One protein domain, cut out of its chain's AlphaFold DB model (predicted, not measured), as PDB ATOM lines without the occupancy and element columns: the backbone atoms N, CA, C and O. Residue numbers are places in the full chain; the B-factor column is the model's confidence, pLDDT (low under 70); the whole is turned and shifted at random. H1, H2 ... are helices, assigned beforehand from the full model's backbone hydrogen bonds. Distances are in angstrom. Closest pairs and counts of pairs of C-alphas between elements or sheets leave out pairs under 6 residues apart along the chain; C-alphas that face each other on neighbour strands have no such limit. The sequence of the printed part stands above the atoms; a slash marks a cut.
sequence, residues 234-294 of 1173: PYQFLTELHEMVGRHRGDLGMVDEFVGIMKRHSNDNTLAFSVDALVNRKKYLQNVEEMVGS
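This is residues 234 to 294 of the 1173 residues of an uncharacterized protein of Thalassiosira oceanica (UniProt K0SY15). A helical hairpin of H1 and H2 opens as a V from its tight link, and a third helix, H3, begins near the first part of H2 and runs away from the hairpin, nearly at a right angle to H2. Between H2 and H3 a long loop, residues 268 to 280, folds back from the far end of H2 to the start of H3; its part near Thr 270 and the last printed residue, Ser 294, just after H3, lie at opposite ends of the longest axis. The printed part has 61 residues with three named helices, in the order H1, H2, H3 along the chain, and no named strand. The class is all helix. The whole is only just compact, close to loose, with a radius of gyration of the C-alphas of 12.2 A and spans of 37 by 26 by 15 A.

Begin with the longest helix, H2, residues 253 to 267: find C-alpha 253 at (133.869, 128.871, 159.960), and from there the helix runs 21.3 A to C-alpha 267 at (153.152, 128.311, 168.890). Before it comes H1, residues 234 to 247, which starts at C-alpha 234 at (147.000, 117.117, 158.119) and is 20.0 A long. After it comes H3, residues 281 to 292, which runs 16.2 A and ends at C-alpha 292 at (142.306, 113.915, 143.736).

Look first at residues 254 to 255, the part of H2 that touches H1; the closest C-alphas of the two helices, those of His 242 and Val 255, are 6.7 A apart. H1 and H2 form a hairpin, running opposite ways at a steep tilt of 40 degrees. Next, compare Asp 256 with Arg 281: their C-alphas, the closest of H2 and H3, are 6.2 A apart. These two helices are close but not clearly touching, and their lines are about perpendicular, at 84 degrees. H1 and H3 only just touch, with 3 pairs of C-alphas within 8 A, through residues 235 to 238 of H1 and residues 284 to 288 of H3 alone. Their closest C-alphas are those of Tyr 235 and Tyr 284, 7.1 A apart. They run opposite ways at a steep tilt of 64 degrees. In H1, H2 and H3 every O i to N i+4 pair is within hydrogen-bond range.

The two C-alphas farthest apart in the domain are those of Thr 270 and Ser 294, at 37.2 A. The printed part has no cut. The link from H1 to H2, with 5 residues between them, is tight, and the link from H2 to H3, with 13, is long. The mean pLDDT of the printed part is 86.3; look for the low confidence, under 70, at residues 269 to 270.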
ATOM      1  N   PRO A 234     147.729 115.855 157.942       85.56
ATOM      2  CA  PRO A 234     147.000 117.117 158.119       85.56
ATOM      3  C   PRO A 234     145.636 117.132 157.416       85.56
ATOM      4  O   PRO A 234     144.656 117.626 157.964       85.56
ATOM      5  N   TYR A 235     145.544 116.550 156.216       90.19
ATOM      6  CA  TYR A 235     144.297 116.476 155.453       90.19
ATOM      7  C   TYR A 235     143.373 115.376 155.987       90.19
ATOM      8  O   TYR A 235     142.159 115.559 155.958       90.19
ATOM      9  N   GLN A 236     143.910 114.286 156.552       88.00
ATOM     10  CA  GLN A 236     143.101 113.300 157.281       88.00
ATOM     11  C   GLN A 236     142.389 113.945 158.476       88.00
ATOM     12  O   GLN A 236     141.176 113.810 158.616       88.00
ATOM     13  N   PHE A 237     143.127 114.713 159.283       89.50
ATOM     14  CA  PHE A 237     142.560 115.459 160.406       89.50
ATOM     15  C   PHE A 237     141.494 116.470 159.950       89.50
ATOM     16  O   PHE A 237     140.388 116.497 160.491       89.50
ATOM     17  N   LEU A 238     141.785 117.263 158.912       91.06
ATOM     18  CA  LEU A 238     140.834 118.244 158.377       91.06
ATOM     19  C   LEU A 238     139.593 117.591 157.742       91.06
ATOM     20  O   LEU A 238     138.514 118.172 157.824       91.06
ATOM     21  N   THR A 239     139.703 116.372 157.196       91.88
ATOM     22  CA  THR A 239     138.554 115.571 156.726       91.88
ATOM     23  C   THR A 239     137.621 115.220 157.887       91.88
ATOM     24  O   THR A 239     136.414 115.437 157.798       91.88
ATOM     25  N   GLU A 240     138.172 114.712 158.994       91.00
ATOM     26  CA  GLU A 240     137.397 114.298 160.173       91.00
ATOM     27  C   GLU A 240     136.773 115.500 160.904       91.00
ATOM     28  O   GLU A 240     135.619 115.430 161.334       91.00
ATOM     29  N   LEU A 241     137.486 116.631 160.963       91.38
ATOM     30  CA  LEU A 241     136.971 117.903 161.480       91.38
ATOM     31  C   LEU A 241     135.826 118.454 160.607       91.38
ATOM     32  O   LEU A 241     134.773 118.813 161.137       91.38
ATOM     33  N   HIS A 242     135.986 118.457 159.276       90.62
ATOM     34  CA  HIS A 242     134.919 118.813 158.332       90.62
ATOM     35  C   HIS A 242     133.679 117.929 158.501       90.62
ATOM     36  O   HIS A 242     132.555 118.437 158.516       90.62
ATOM     37  N   GLU A 243     133.865 116.611 158.626       87.88
ATOM     38  CA  GLU A 243     132.753 115.684 158.827       87.88
ATOM     39  C   GLU A 243     132.050 115.942 160.164       87.88
ATOM     40  O   GLU A 243     130.822 115.928 160.216       87.88
ATOM     41  N   MET A 244     132.792 116.197 161.246       89.31
ATOM     42  CA  MET A 244     132.209 116.516 162.551       89.31
ATOM     43  C   MET A 244     131.323 117.766 162.484       89.31
ATOM     44  O   MET A 244     130.155 117.697 162.865       89.31
ATOM     45  N   VAL A 245     131.840 118.877 161.948       88.19
ATOM     46  CA  VAL A 245     131.073 120.125 161.781       88.19
ATOM     47  C   VAL A 245     129.836 119.884 160.902       88.19
ATOM     48  O   VAL A 245     128.723 120.249 161.283       88.19
ATOM     49  N   GLY A 246     130.001 119.177 159.778       83.06
ATOM     50  CA  GLY A 246     128.910 118.842 158.860       83.06
ATOM     51  C   GLY A 246     127.817 117.959 159.477       83.06
ATOM     52  O   GLY A 246     126.635 118.239 159.285       83.06
ATOM     53  N   ARG A 247     128.181 116.930 160.260       82.12
ATOM     54  CA  ARG A 247     127.227 116.034 160.951       82.12
ATOM     55  C   ARG A 247     126.354 116.768 161.968       82.12
ATOM     56  O   ARG A 247     125.205 116.383 162.155       82.12
ATOM     57  N   HIS A 248     126.877 117.822 162.592       84.62
ATOM     58  CA  HIS A 248     126.133 118.649 163.545       84.62
ATOM     59  C   HIS A 248     125.485 119.894 162.914       84.62
ATOM     60  O   HIS A 248     124.860 120.667 163.633       84.62
ATOM     61  N   ARG A 249     125.602 120.084 161.587       85.38
ATOM     62  CA  ARG A 249     125.169 121.298 160.858       85.38
ATOM     63  C   ARG A 249     125.730 122.599 161.465       85.38
ATOM     64  O   ARG A 249     125.069 123.635 161.416       85.38
ATOM     65  N   GLY A 250     126.929 122.526 162.049       84.88
ATOM     66  CA  GLY A 250     127.646 123.684 162.585       84.88
ATOM     67  C   GLY A 250     128.185 124.585 161.474       84.88
ATOM     68  O   GLY A 250     128.273 124.163 160.319       84.88
ATOM     69  N   ASP A 251     128.560 125.817 161.822       87.06
ATOM     70  CA  ASP A 251     129.122 126.753 160.848       87.06
ATOM     71  C   ASP A 251     130.467 126.236 160.313       87.06
ATOM     72  O   ASP A 251     131.334 125.772 161.055       87.06
ATOM     73  N   LEU A 252     130.662 126.345 159.004       87.12
ATOM     74  CA  LEU A 252     131.902 125.978 158.331       87.12
ATOM     75  C   LEU A 252     133.098 126.836 158.770       87.12
ATOM     76  O   LEU A 252     134.231 126.371 158.644       87.12
ATOM     77  N   GLY A 253     132.857 128.038 159.305       88.94
ATOM     78  CA  GLY A 253     133.869 128.871 159.960       88.94
ATOM     79  C   GLY A 253     134.500 128.208 161.188       88.94
ATOM     80  O   GLY A 253     135.688 128.405 161.435       88.94
ATOM     81  N   MET A 254     133.779 127.312 161.880       91.38
ATOM     82  CA  MET A 254     134.305 126.584 163.045       91.38
ATOM     83  C   MET A 254     135.529 125.718 162.703       91.38
ATOM     84  O   MET A 254     136.343 125.439 163.581       91.38
ATOM     85  N   VAL A 255     135.696 125.303 161.438       91.00
ATOM     86  CA  VAL A 255     136.909 124.604 160.976       91.00
ATOM     87  C   VAL A 255     138.126 125.530 161.059       91.00
ATOM     88  O   VAL A 255     139.171 125.131 161.574       91.00
ATOM     89  N   ASP A 256     137.984 126.768 160.590       93.06
ATOM     90  CA  ASP A 256     139.063 127.759 160.555       93.06
ATOM     91  C   ASP A 256     139.362 128.322 161.949       93.06
ATOM     92  O   ASP A 256     140.529 128.466 162.319       93.06
ATOM     93  N   GLU A 257     138.329 128.535 162.769       93.12
ATOM     94  CA  GLU A 257     138.480 128.872 164.188       93.12
ATOM     95  C   GLU A 257     139.220 127.775 164.960       93.12
ATOM     96  O   GLU A 257     140.157 128.074 165.701       93.12
ATOM     97  N   PHE A 258     138.864 126.499 164.756       92.38
ATOM     98  CA  PHE A 258     139.540 125.378 165.411       92.38
ATOM     99  C   PHE A 258     141.013 125.287 164.992       92.38
ATOM    100  O   PHE A 258     141.890 125.155 165.847       92.38
ATOM    101  N   VAL A 259     141.322 125.434 163.698       90.69
ATOM    102  CA  VAL A 259     142.715 125.511 163.215       90.69
ATOM    103  C   VAL A 259     143.452 126.705 163.843       90.69
ATOM    104  O   VAL A 259     144.608 126.564 164.242       90.69
ATOM    105  N   GLY A 260     142.791 127.854 164.010       90.19
ATOM    106  CA  GLY A 260     143.339 129.035 164.689       90.19
ATOM    107  C   GLY A 260     143.526 128.882 166.207       90.19
ATOM    108  O   GLY A 260     144.423 129.499 166.784       90.19
ATOM    109  N   ILE A 261     142.721 128.055 166.880       89.44
ATOM    110  CA  ILE A 261     142.930 127.651 168.282       89.44
ATOM    111  C   ILE A 261     144.163 126.745 168.374       89.44
ATOM    112  O   ILE A 261     145.083 127.044 169.136       89.44
ATOM    113  N   MET A 262     144.228 125.695 167.549       87.69
ATOM    114  CA  MET A 262     145.354 124.755 167.533       87.69
ATOM    115  C   MET A 262     146.686 125.461 167.253       87.69
ATOM    116  O   MET A 262     147.663 125.208 167.955       87.69
ATOM    117  N   LYS A 263     146.734 126.378 166.274       87.44
ATOM    118  CA  LYS A 263     147.971 127.104 165.932       87.44
ATOM    119  C   LYS A 263     148.483 127.992 167.063       87.44
ATOM    120  O   LYS A 263     149.682 127.988 167.307       87.44
ATOM    121  N   ARG A 264     147.608 128.685 167.802       86.38
ATOM    122  CA  ARG A 264     148.024 129.468 168.983       86.38
ATOM    123  C   ARG A 264     148.687 128.572 170.035       86.38
ATOM    124  O   ARG A 264     149.857 128.760 170.343       86.38
ATOM    125  N   HIS A 265     148.000 127.514 170.462       82.31
ATOM    126  CA  HIS A 265     148.526 126.593 171.475       82.31
ATOM    127  C   HIS A 265     149.772 125.802 171.025       82.31
ATOM    128  O   HIS A 265     150.595 125.430 171.865       82.31
ATOM    129  N   SER A 266     149.949 125.576 169.718       81.69
ATOM    130  CA  SER A 266     151.178 125.010 169.146       81.69
ATOM    131  C   SER A 266     152.345 126.000 169.216       81.69
ATOM    132  O   SER A 266     153.435 125.613 169.621       81.69
ATOM    133  N   ASN A 267     152.119 127.270 168.861       74.81
ATOM    134  CA  ASN A 267     153.152 128.311 168.890       74.81
ATOM    135  C   ASN A 267     153.636 128.605 170.320       74.81
ATOM    136  O   ASN A 267     154.823 128.839 170.533       74.81
ATOM    137  N   ASP A 268     152.737 128.512 171.302       73.44
ATOM    138  CA  ASP A 268     153.046 128.643 172.731       73.44
ATOM    139  C   ASP A 268     153.796 127.412 173.311       73.44
ATOM    140  O   ASP A 268     154.017 127.331 174.519       73.44
ATOM    141  N   ASN A 269     154.154 126.416 172.482       68.75
ATOM    142  CA  ASN A 269     154.710 125.104 172.866       68.75
ATOM    143  C   ASN A 269     153.852 124.301 173.874       68.75
ATOM    144  O   ASN A 269     154.342 123.381 174.528       68.75
ATOM    145  N   THR A 270     152.553 124.605 173.995       69.94
ATOM    146  CA  THR A 270     151.642 123.905 174.927       69.94
ATOM    147  C   THR A 270     151.076 122.594 174.371       69.94
ATOM    148  O   THR A 270     150.490 121.809 175.118       69.94
ATOM    149  N   LEU A 271     151.267 122.324 173.074       73.06
ATOM    150  CA  LEU A 271     150.912 121.063 172.422       73.06
ATOM    151  C   LEU A 271     152.161 120.222 172.150       73.06
ATOM    152  O   LEU A 271     153.162 120.717 171.646       73.06
ATOM    153  N   ALA A 272     152.072 118.913 172.395       70.62
ATOM    154  CA  ALA A 272     153.162 117.959 172.166       70.62
ATOM    155  C   ALA A 272     153.398 117.603 170.675       70.62
ATOM    156  O   ALA A 272     154.018 116.584 170.372       70.62
ATOM    157  N   PHE A 273     152.857 118.391 169.740       70.06
ATOM    158  CA  PHE A 273     152.967 118.194 168.294       70.06
ATOM    159  C   PHE A 273     152.750 119.515 167.540       70.06
ATOM    160  O   PHE A 273     151.897 120.314 167.923       70.06
ATOM    161  N   SER A 274     153.487 119.716 166.442       74.12
ATOM    162  CA  SER A 274     153.284 120.851 165.527       74.12
ATOM    163  C   SER A 274     151.981 120.701 164.735       74.12
ATOM    164  O   SER A 274     151.585 119.598 164.345       74.12
ATOM    165  N   VAL A 275     151.339 121.838 164.454       80.38
ATOM    166  CA  VAL A 275     150.142 121.940 163.602       80.38
ATOM    167  C   VAL A 275     150.321 122.910 162.426       80.38
ATOM    168  O   VAL A 275     149.347 123.343 161.806       80.38
ATOM    169  N   ASP A 276     151.566 123.243 162.079       79.81
ATOM    170  CA  ASP A 276     151.900 124.241 161.051       79.81
ATOM    171  C   ASP A 276     151.333 123.881 159.675       79.81
ATOM    172  O   ASP A 276     150.801 124.740 158.967       79.81
ATOM    173  N   ALA A 277     151.351 122.586 159.352       83.19
ATOM    174  CA  ALA A 277     150.809 122.015 158.123       83.19
ATOM    175  C   ALA A 277     149.265 122.000 158.047       83.19
ATOM    176  O   ALA A 277     148.719 121.650 156.997       83.19
ATOM    177  N   LEU A 278     148.540 122.380 159.110       88.06
ATOM    178  CA  LEU A 278     147.104 122.656 158.997       88.06
ATOM    179  C   LEU A 278     146.891 123.943 158.192       88.06
ATOM    180  O   LEU A 278     147.513 124.976 158.453       88.06
ATOM    181  N   VAL A 279     145.978 123.894 157.227       91.56
ATOM    182  CA  VAL A 279     145.581 125.035 156.391       91.56
ATOM    183  C   VAL A 279     144.105 125.358 156.614       91.56
ATOM    184  O   VAL A 279     143.354 124.512 157.095       91.56
ATOM    185  N   ASN A 280     143.687 126.575 156.252       92.44
ATOM    186  CA  ASN A 280     142.275 126.952 156.307       92.44
ATOM    187  C   ASN A 280     141.416 126.110 155.344       92.44
ATOM    188  O   ASN A 280     141.911 125.586 154.343       92.44
ATOM    189  N   ARG A 281     140.115 126.027 155.618       92.19
ATOM    190  CA  ARG A 281     139.085 125.296 154.878       92.19
ATOM    191  C   ARG A 281     139.146 125.527 153.372       92.19
ATOM    192  O   ARG A 281     139.027 124.574 152.604       92.19
ATOM    193  N   LYS A 282     139.311 126.782 152.935       92.06
ATOM    194  CA  LYS A 282     139.360 127.136 151.504       92.06
ATOM    195  C   LYS A 282     140.571 126.486 150.830       92.06
ATOM    196  O   LYS A 282     140.412 125.845 149.794       92.06
ATOM    197  N   LYS A 283     141.756 126.614 151.436       92.94
ATOM    198  CA  LYS A 283     143.001 126.029 150.923       92.94
ATOM    199  C   LYS A 283     143.023 124.506 151.073       92.94
ATOM    200  O   LYS A 283     143.492 123.828 150.174       92.94
ATOM    201  N   TYR A 284     142.455 123.956 152.145       93.50
ATOM    202  CA  TYR A 284     142.263 122.515 152.323       93.50
ATOM    203  C   TYR A 284     141.442 121.914 151.174       93.50
ATOM    204  O   TYR A 284     141.911 120.995 150.507       93.50
ATOM    205  N   LEU A 285     140.259 122.471 150.895       92.25
ATOM    206  CA  LEU A 285     139.392 121.985 149.819       92.25
ATOM    207  C   LEU A 285     140.042 122.123 148.439       92.25
ATOM    208  O   LEU A 285     139.926 121.197 147.645       92.25
ATOM    209  N   GLN A 286     140.754 123.223 148.168       92.50
ATOM    210  CA  GLN A 286     141.508 123.392 146.920       92.50
ATOM    211  C   GLN A 286     142.638 122.358 146.789       92.50
ATOM    212  O   GLN A 286     142.697 121.635 145.797       92.50
ATOM    213  N   ASN A 287     143.496 122.228 147.806       91.50
ATOM    214  CA  ASN A 287     144.603 121.271 147.801       91.50
ATOM    215  C   ASN A 287     144.098 119.828 147.611       91.50
ATOM    216  O   ASN A 287     144.750 119.022 146.950       91.50
ATOM    217  N   VAL A 288     142.936 119.491 148.182       90.06
ATOM    218  CA  VAL A 288     142.281 118.189 148.006       90.06
ATOM    219  C   VAL A 288     141.683 118.029 146.604       90.06
ATOM    220  O   VAL A 288     141.887 116.986 145.986       90.06
ATOM    221  N   GLU A 289     140.992 119.046 146.084       90.81
ATOM    222  CA  GLU A 289     140.422 119.087 144.726       90.81
ATOM    223  C   GLU A 289     141.495 118.863 143.648       90.81
ATOM    224  O   GLU A 289     141.288 118.081 142.717       90.81
ATOM    225  N   GLU A 290     142.668 119.474 143.818       89.06
ATOM    226  CA  GLU A 290     143.847 119.281 142.969       89.06
ATOM    227  C   GLU A 290     144.474 117.887 143.158       89.06
ATOM    228  O   GLU A 290     144.726 117.183 142.176       89.06
ATOM    229  N   MET A 291     144.670 117.449 144.410       86.44
ATOM    230  CA  MET A 291     145.283 116.156 144.754       86.44
ATOM    231  C   MET A 291     144.494 114.955 144.213       86.44
ATOM    232  O   MET A 291     145.103 113.990 143.744       86.44
ATOM    233  N   VAL A 292     143.158 114.997 144.264       84.81
ATOM    234  CA  VAL A 292     142.306 113.915 143.736       84.81
ATOM    235  C   VAL A 292     141.805 114.176 142.312       84.81
ATOM    236  O   VAL A 292     141.311 113.253 141.672       84.81
ATOM    237  N   GLY A 293     141.939 115.397 141.786       84.50
ATOM    238  CA  GLY A 293     141.508 115.760 140.432       84.50
ATOM    239  C   GLY A 293     139.990 115.912 140.252       84.50
ATOM    240  O   GLY A 293     139.492 115.724 139.145       84.50
ATOM    241  N   SER A 294     139.239 116.260 141.305       86.50
ATOM    242  CA  SER A 294     137.762 116.293 141.298       86.50
ATOM    243  C   SER A 294     137.130 117.435 140.490       86.50
ATOM    244  O   SER A 294     135.905 117.520 140.427       86.50
TER     245      SER A 294